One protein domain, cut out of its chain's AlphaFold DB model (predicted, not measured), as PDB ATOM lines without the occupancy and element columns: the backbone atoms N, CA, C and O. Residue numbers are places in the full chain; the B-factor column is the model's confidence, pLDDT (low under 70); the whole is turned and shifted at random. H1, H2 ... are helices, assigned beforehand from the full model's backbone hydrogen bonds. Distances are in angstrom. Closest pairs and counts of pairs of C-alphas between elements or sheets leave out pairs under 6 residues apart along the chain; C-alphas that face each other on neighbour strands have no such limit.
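AT A GLANCE: This is residues 486 to 545 of the 890 residues of an uncharacterized protein of Burkholderia vietnamiensis (strain G4 / LMG 22486) (UniProt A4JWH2). Two helices, H2 and H3, make an open L, and the short helix H1 sits inside its angle, packed on H3; a long loop, residues 496 to 515, leads from H1 to H2. The 60 printed residues, with named helices H1, H2, H3 in that order and no named strand, are all helix in class. The whole is compact, radius of gyration of the C-alphas 11.0 A, spanning 31 by 23 by 16 A.

HOW THE PARTS SIT: H1, residues 487 to 495, touches H3, residues 530 to 543, with residues 536 to 540 of H3 alone; the closest C-alphas, of Met 493 and Trp 540, are 5.5 A apart. They run opposite ways at a steep tilt of 66 degrees. H2, residues 516 to 525, is close to H1 but not clearly touching, the closest C-alphas, of Asp 487 and Arg 518, being 7.1 A apart. H2 and H3 are also close but not clearly touching: the closest C-alphas, of Ile 525 and Ile 533, are 7.1 A apart. In H1, H2 and H3 every O i to N i+4 pair is within hydrogen-bond range.

IN THESE COORDINATES: H1 begins at C-alpha 487 (268.222, 292.595, 237.055) and measures 12.3 A, H2 14.4 A. H3, 20.0 A, ends at C-alpha 543 (257.823, 279.394, 238.497).

THE WHOLE: The farthest C-alphas, of Ala 513 and Asp 531, are 31.5 A apart. The printed part has no cut. The link H1 to H2 is long, H2 to H3 tight. pLDDT is under 70 at 21 residues, among them 501 to 515.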
ATOM      1  N   SER A 486     266.951 290.336 232.887       81.69
ATOM      2  CA  SER A 486     266.876 291.626 233.587       81.69
ATOM      3  C   SER A 486     267.304 291.491 235.054       81.69
ATOM      4  O   SER A 486     267.296 290.403 235.627       81.69
ATOM      5  N   ASP A 487     267.653 292.603 235.699       78.25
ATOM      6  CA  ASP A 487     268.222 292.595 237.055       78.25
ATOM      7  C   ASP A 487     267.267 292.026 238.120       78.25
ATOM      8  O   ASP A 487     267.716 291.451 239.114       78.25
ATOM      9  N   SER A 488     265.950 292.114 237.892       69.94
ATOM     10  CA  SER A 488     264.943 291.456 238.734       69.94
ATOM     11  C   SER A 488     264.903 289.943 238.504       69.94
ATOM     12  O   SER A 488     264.837 289.180 239.462       69.94
ATOM     13  N   GLU A 489     264.961 289.493 237.250       80.38
ATOM     14  CA  GLU A 489     264.937 288.068 236.895       80.38
ATOM     15  C   GLU A 489     266.225 287.364 237.336       80.38
ATOM     16  O   GLU A 489     266.173 286.262 237.877       80.38
ATOM     17  N   LEU A 490     267.369 288.034 237.186       82.88
ATOM     18  CA  LEU A 490     268.680 287.583 237.643       82.88
ATOM     19  C   LEU A 490     268.723 287.407 239.167       82.88
ATOM     20  O   LEU A 490     269.196 286.381 239.655       82.88
ATOM     21  N   ALA A 491     268.188 288.369 239.926       78.94
ATOM     22  CA  ALA A 491     268.082 288.264 241.379       78.94
ATOM     23  C   ALA A 491     267.098 287.161 241.814       78.94
ATOM     24  O   ALA A 491     267.380 286.419 242.753       78.94
ATOM     25  N   MET A 492     265.970 287.002 241.112       74.94
ATOM     26  CA  MET A 492     265.010 285.924 241.379       74.94
ATOM     27  C   MET A 492     265.594 284.540 241.065       74.94
ATOM     28  O   MET A 492     265.411 283.622 241.858       74.94
ATOM     29  N   MET A 493     266.342 284.389 239.965       83.25
ATOM     30  CA  MET A 493     267.101 283.172 239.659       83.25
ATOM     31  C   MET A 493     268.129 282.883 240.760       83.25
ATOM     32  O   MET A 493     268.169 281.761 241.263       83.25
ATOM     33  N   ALA A 494     268.923 283.878 241.163       80.19
ATOM     34  CA  ALA A 494     269.936 283.745 242.211       80.19
ATOM     35  C   ALA A 494     269.341 283.304 243.562       80.19
ATOM     36  O   ALA A 494     269.962 282.518 244.275       80.19
ATOM     37  N   ALA A 495     268.121 283.748 243.880       78.06
ATOM     38  CA  ALA A 495     267.380 283.348 245.075       78.06
ATOM     39  C   ALA A 495     266.767 281.931 245.000       78.06
ATOM     40  O   ALA A 495     266.342 281.402 246.027       78.06
ATOM     41  N   THR A 496     266.714 281.285 243.827       76.62
ATOM     42  CA  THR A 496     266.284 279.877 243.748       76.62
ATOM     43  C   THR A 496     267.371 278.943 244.276       76.62
ATOM     44  O   THR A 496     268.548 279.086 243.952       76.62
ATOM     45  N   ALA A 497     266.978 277.919 245.034       68.62
ATOM     46  CA  ALA A 497     267.842 276.764 245.259       68.62
ATOM     47  C   ALA A 497     268.079 276.025 243.918       68.62
ATOM     48  O   ALA A 497     267.133 275.925 243.125       68.62
ATOM     49  N   PRO A 498     269.258 275.422 243.680       69.25
ATOM     50  CA  PRO A 498     270.362 275.242 244.632       69.25
ATOM     51  C   PRO A 498     271.246 276.477 244.885       69.25
ATOM     52  O   PRO A 498     271.908 276.495 245.915       69.25
ATOM     53  N   LEU A 499     271.226 277.508 244.030       76.69
ATOM     54  CA  LEU A 499     272.121 278.672 244.155       76.69
ATOM     55  C   LEU A 499     271.924 279.462 245.466       76.69
ATOM     56  O   LEU A 499     272.877 279.652 246.215       76.69
ATOM     57  N   SER A 500     270.694 279.900 245.765       75.38
ATOM     58  CA  SER A 500     270.307 280.571 247.024       75.38
ATOM     59  C   SER A 500     271.229 281.734 247.472       75.38
ATOM     60  O   SER A 500     271.502 281.914 248.664       75.38
ATOM     61  N   ILE A 501     271.705 282.544 246.524       68.38
ATOM     62  CA  ILE A 501     272.667 283.637 246.737       68.38
ATOM     63  C   ILE A 501     271.945 284.880 247.290       68.38
ATOM     64  O   ILE A 501     271.139 285.501 246.598       68.38
ATOM     65  N   GLY A 502     272.265 285.278 248.524       64.44
ATOM     66  CA  GLY A 502     271.730 286.489 249.167       64.44
ATOM     67  C   GLY A 502     272.612 287.740 249.016       64.44
ATOM     68  O   GLY A 502     273.779 287.655 248.638       64.44
ATOM     69  N   GLY A 503     272.068 288.911 249.374       58.56
ATOM     70  CA  GLY A 503     272.831 290.164 249.526       58.56
ATOM     71  C   GLY A 503     272.895 291.082 248.296       58.56
ATOM     72  O   GLY A 503     273.721 291.996 248.264       58.56
ATOM     73  N   PHE A 504     272.037 290.867 247.295       64.31
ATOM     74  CA  PHE A 504     272.021 291.615 246.027       64.31
ATOM     75  C   PHE A 504     270.721 292.413 245.779       64.31
ATOM     76  O   PHE A 504     270.475 292.892 244.674       64.31
ATOM     77  N   ASP A 505     269.916 292.637 246.819       62.69
ATOM     78  CA  ASP A 505     268.591 293.294 246.811       62.69
ATOM     79  C   ASP A 505     268.585 294.733 246.233       62.69
ATOM     80  O   ASP A 505     267.556 295.282 245.820       62.69
ATOM     81  N   ASP A 506     269.760 295.363 246.164       58.12
ATOM     82  CA  ASP A 506     269.971 296.652 245.502       58.12
ATOM     83  C   ASP A 506     269.781 296.611 243.973       58.12
ATOM     84  O   ASP A 506     269.489 297.657 243.392       58.12
ATOM     85  N   LEU A 507     269.915 295.442 243.329       61.94
ATOM     86  CA  LEU A 507     269.658 295.267 241.892       61.94
ATOM     87  C   LEU A 507     268.167 295.437 241.577       61.94
ATOM     88  O   LEU A 507     267.791 296.312 240.801       61.94
ATOM     89  N   VAL A 508     267.305 294.690 242.275       55.38
ATOM     90  CA  VAL A 508     265.837 294.746 242.113       55.38
ATOM     91  C   VAL A 508     265.276 296.138 242.435       55.38
ATOM     92  O   VAL A 508     264.252 296.550 241.897       55.38
ATOM     93  N   THR A 509     265.958 296.895 243.298       52.06
ATOM     94  CA  THR A 509     265.555 298.255 243.692       52.06
ATOM     95  C   THR A 509     266.244 299.373 242.897       52.06
ATOM     96  O   THR A 509     266.144 300.539 243.284       52.06
ATOM     97  N   GLY A 510     266.923 299.047 241.787       52.22
ATOM     98  CA  GLY A 510     267.467 300.021 240.834       52.22
ATOM     99  C   GLY A 510     268.610 300.886 241.375       52.22
ATOM    100  O   GLY A 510     268.773 302.026 240.942       52.22
ATOM    101  N   LYS A 511     269.382 300.388 242.354       51.41
ATOM    102  CA  LYS A 511     270.452 301.151 243.027       51.41
ATOM    103  C   LYS A 511     271.871 300.830 242.544       51.41
ATOM    104  O   LYS A 511     272.826 301.386 243.088       51.41
ATOM    105  N   ASP A 512     272.042 299.950 241.559       58.34
ATOM    106  CA  ASP A 512     273.350 299.670 240.946       58.34
ATOM    107  C   ASP A 512     273.663 300.654 239.806       58.34
ATOM    108  O   ASP A 512     273.620 300.319 238.627       58.34
ATOM    109  N   ALA A 513     273.967 301.903 240.163       50.28
ATOM    110  CA  ALA A 513     274.195 302.983 239.197       50.28
ATOM    111  C   ALA A 513     275.484 302.844 238.352       50.28
ATOM    112  O   ALA A 513     275.730 303.690 237.491       50.28
ATOM    113  N   THR A 514     276.314 301.822 238.595       58.59
ATOM    114  CA  THR A 514     277.545 301.542 237.829       58.59
ATOM    115  C   THR A 514     277.548 300.177 237.132       58.59
ATOM    116  O   THR A 514     278.384 299.960 236.258       58.59
ATOM    117  N   GLY A 515     276.626 299.269 237.475       61.88
ATOM    118  CA  GLY A 515     276.581 297.894 236.954       61.88
ATOM    119  C   GLY A 515     277.579 296.929 237.616       61.88
ATOM    120  O   GLY A 515     277.652 295.756 237.239       61.88
ATOM    121  N   ASP A 516     278.349 297.398 238.604       73.88
ATOM    122  CA  ASP A 516     279.363 296.602 239.305       73.88
ATOM    123  C   ASP A 516     278.747 295.456 240.121       73.88
ATOM    124  O   ASP A 516     279.376 294.407 240.279       73.88
ATOM    125  N   LYS A 517     277.534 295.632 240.666       74.12
ATOM    126  CA  LYS A 517     276.849 294.579 241.435       74.12
ATOM    127  C   LYS A 517     276.265 293.529 240.496       74.12
ATOM    128  O   LYS A 517     276.382 292.344 240.799       74.12
ATOM    129  N   ARG A 518     275.719 293.939 239.343       84.81
ATOM    130  CA  ARG A 518     275.225 293.024 238.301       84.81
ATOM    131  C   ARG A 518     276.346 292.121 237.794       84.81
ATOM    132  O   ARG A 518     276.188 290.904 237.785       84.81
ATOM    133  N   ALA A 519     277.495 292.703 237.439       80.62
ATOM    134  CA  ALA A 519     278.666 291.947 236.995       80.62
ATOM    135  C   ALA A 519     279.128 290.933 238.057       80.62
ATOM    136  O   ALA A 519     279.276 289.751 237.757       80.62
ATOM    137  N   ARG A 520     279.257 291.365 239.321       80.12
ATOM    138  CA  ARG A 520     279.651 290.485 240.437       80.12
ATOM    139  C   ARG A 520     278.653 289.363 240.711       80.12
ATOM    140  O   ARG A 520     279.093 288.271 241.052       80.12
ATOM    141  N   LEU A 521     277.347 289.602 240.574       84.38
ATOM    142  CA  LEU A 521     276.344 288.546 240.733       84.38
ATOM    143  C   LEU A 521     276.456 287.507 239.611       84.38
ATOM    144  O   LEU A 521     276.448 286.314 239.896       84.38
ATOM    145  N   ILE A 522     276.630 287.941 238.358       87.94
ATOM    146  CA  ILE A 522     276.843 287.031 237.221       87.94
ATOM    147  C   ILE A 522     278.117 286.207 237.430       87.94
ATOM    148  O   ILE A 522     278.066 284.987 237.322       87.94
ATOM    149  N   ASP A 523     279.235 286.836 237.796       86.19
ATOM    150  CA  ASP A 523     280.496 286.124 238.036       86.19
ATOM    151  C   ASP A 523     280.429 285.181 239.255       86.19
ATOM    152  O   ASP A 523     281.086 284.142 239.259       86.19
ATOM    153  N   HIS A 524     279.599 285.481 240.262       83.31
ATOM    154  CA  HIS A 524     279.365 284.592 241.405       83.31
ATOM    155  C   HIS A 524     278.456 283.400 241.054       83.31
ATOM    156  O   HIS A 524     278.752 282.274 241.448       83.31
ATOM    157  N   ILE A 525     277.407 283.606 240.246       86.88
ATOM    158  CA  ILE A 525     276.597 282.512 239.678       86.88
ATOM    159  C   ILE A 525     277.479 281.612 238.803       86.88
ATOM    160  O   ILE A 525     277.446 280.395 238.951       86.88
ATOM    161  N   MET A 526     278.328 282.198 237.951       89.31
ATOM    162  CA  MET A 526     279.260 281.470 237.081       89.31
ATOM    163  C   MET A 526     280.380 280.721 237.827       89.31
ATOM    164  O   MET A 526     281.100 279.950 237.196       89.31
ATOM    165  N   ALA A 527     280.527 280.918 239.142       84.81
ATOM    166  CA  ALA A 527     281.424 280.141 239.998       84.81
ATOM    167  C   ALA A 527     280.756 278.899 240.632       84.81
ATOM    168  O   ALA A 527     281.434 278.125 241.308       84.81
ATOM    169  N   SER A 528     279.446 278.706 240.432       86.38
ATOM    170  CA  SER A 528     278.696 277.516 240.871       86.38
ATOM    171  C   SER A 528     278.784 276.374 239.844       86.38
ATOM    172  O   SER A 528     279.247 276.573 238.719       86.38
ATOM    173  N   HIS A 529     278.343 275.160 240.201       88.38
ATOM    174  CA  HIS A 529     278.390 274.025 239.273       88.38
ATOM    175  C   HIS A 529     277.424 274.233 238.086       88.38
ATOM    176  O   HIS A 529     276.312 274.725 238.297       88.38
ATOM    177  N   PRO A 530     277.766 273.831 236.843       86.88
ATOM    178  CA  PRO A 530     276.875 274.002 235.691       86.88
ATOM    179  C   PRO A 530     275.480 273.384 235.876       86.88
ATOM    180  O   PRO A 530     274.490 273.983 235.467       86.88
ATOM    181  N   ASP A 531     275.383 272.234 236.552       83.69
ATOM    182  CA  ASP A 531     274.096 271.595 236.871       83.69
ATOM    183  C   ASP A 531     273.237 272.424 237.844       83.69
ATOM    184  O   ASP A 531     272.017 272.474 237.691       83.69
ATOM    185  N   ASP A 532     273.856 273.116 238.807       85.12
ATOM    186  CA  ASP A 532     273.156 273.992 239.757       85.12
ATOM    187  C   ASP A 532     272.573 275.218 239.042       85.12
ATOM    188  O   ASP A 532     271.422 275.603 239.265       85.12
ATOM    189  N   ILE A 533     273.355 275.788 238.122       89.38
ATOM    190  CA  ILE A 533     272.961 276.906 237.259       89.38
ATOM    191  C   ILE A 533     271.800 276.494 236.336       89.38
ATOM    192  O   ILE A 533     270.813 277.225 236.227       89.38
ATOM    193  N   GLU A 534     271.883 275.323 235.696       86.69
ATOM    194  CA  GLU A 534     270.821 274.770 234.840       86.69
ATOM    195  C   GLU A 534     269.538 274.465 235.634       86.69
ATOM    196  O   GLU A 534     268.435 274.786 235.171       86.69
ATOM    197  N   ALA A 535     269.655 273.920 236.850       80.94
ATOM    198  CA  ALA A 535     268.522 273.656 237.735       80.94
ATOM    199  C   ALA A 535     267.824 274.951 238.188       80.94
ATOM    200  O   ALA A 535     266.595 275.040 238.120       80.94
ATOM    201  N   SER A 536     268.586 275.973 238.593       81.94
ATOM    202  CA  SER A 536     268.045 277.286 238.970       81.94
ATOM    203  C   SER A 536     267.421 278.035 237.786       81.94
ATOM    204  O   SER A 536     266.329 278.584 237.929       81.94
ATOM    205  N   LEU A 537     268.032 278.003 236.593       82.19
ATOM    206  CA  LEU A 537     267.428 278.555 235.367       82.19
ATOM    207  C   LEU A 537     266.105 277.863 235.013       82.19
ATOM    208  O   LEU A 537     265.155 278.530 234.602       82.19
ATOM    209  N   THR A 538     266.036 276.540 235.166       82.56
ATOM    210  CA  THR A 538     264.824 275.758 234.879       82.56
ATOM    211  C   THR A 538     263.716 276.100 235.873       82.56
ATOM    212  O   THR A 538     262.640 276.520 235.457       82.56
ATOM    213  N   ARG A 539     264.012 276.075 237.180       75.94
ATOM    214  CA  ARG A 539     263.063 276.467 238.235       75.94
ATOM    215  C   ARG A 539     262.578 277.905 238.083       75.94
ATOM    216  O   ARG A 539     261.393 278.160 238.279       75.94
ATOM    217  N   TRP A 540     263.453 278.840 237.711       82.50
ATOM    218  CA  TRP A 540     263.043 280.219 237.445       82.50
ATOM    219  C   TRP A 540     262.086 280.310 236.240       82.50
ATOM    220  O   TRP A 540     261.044 280.958 236.339       82.50
ATOM    221  N   ARG A 541     262.368 279.592 235.143       78.94
ATOM    222  CA  ARG A 541     261.480 279.525 233.964       78.94
ATOM    223  C   ARG A 541     260.123 278.885 234.273       78.94
ATOM    224  O   ARG A 541     259.122 279.328 233.729       78.94
ATOM    225  N   GLU A 542     260.082 277.877 235.139       72.12
ATOM    226  CA  GLU A 542     258.847 277.172 235.512       72.12
ATOM    227  C   GLU A 542     257.961 277.963 236.488       72.12
ATOM    228  O   GLU A 542     256.739 277.880 236.399       72.12
ATOM    229  N   ASN A 543     258.558 278.728 237.412       63.44
ATOM    230  CA  ASN A 543     257.823 279.394 238.497       63.44
ATOM    231  C   ASN A 543     257.616 280.904 238.287       63.44
ATOM    232  O   ASN A 543     256.710 281.473 238.896       63.44
ATOM    233  N   TYR A 544     258.453 281.567 237.476       58.62
ATOM    234  CA  TYR A 544     258.515 283.036 237.427       58.62
ATOM    235  C   TYR A 544     258.614 283.657 236.030       58.62
ATOM    236  O   TYR A 544     258.296 284.840 235.896       58.62
ATOM    237  N   ALA A 545     259.017 282.921 234.988       51.16
ATOM    238  CA  ALA A 545     258.913 283.453 233.631       51.16
ATOM    239  C   ALA A 545     257.425 283.573 233.241       51.16
ATOM    240  O   ALA A 545     256.668 282.611 233.403       51.16
TER     241      ALA A 545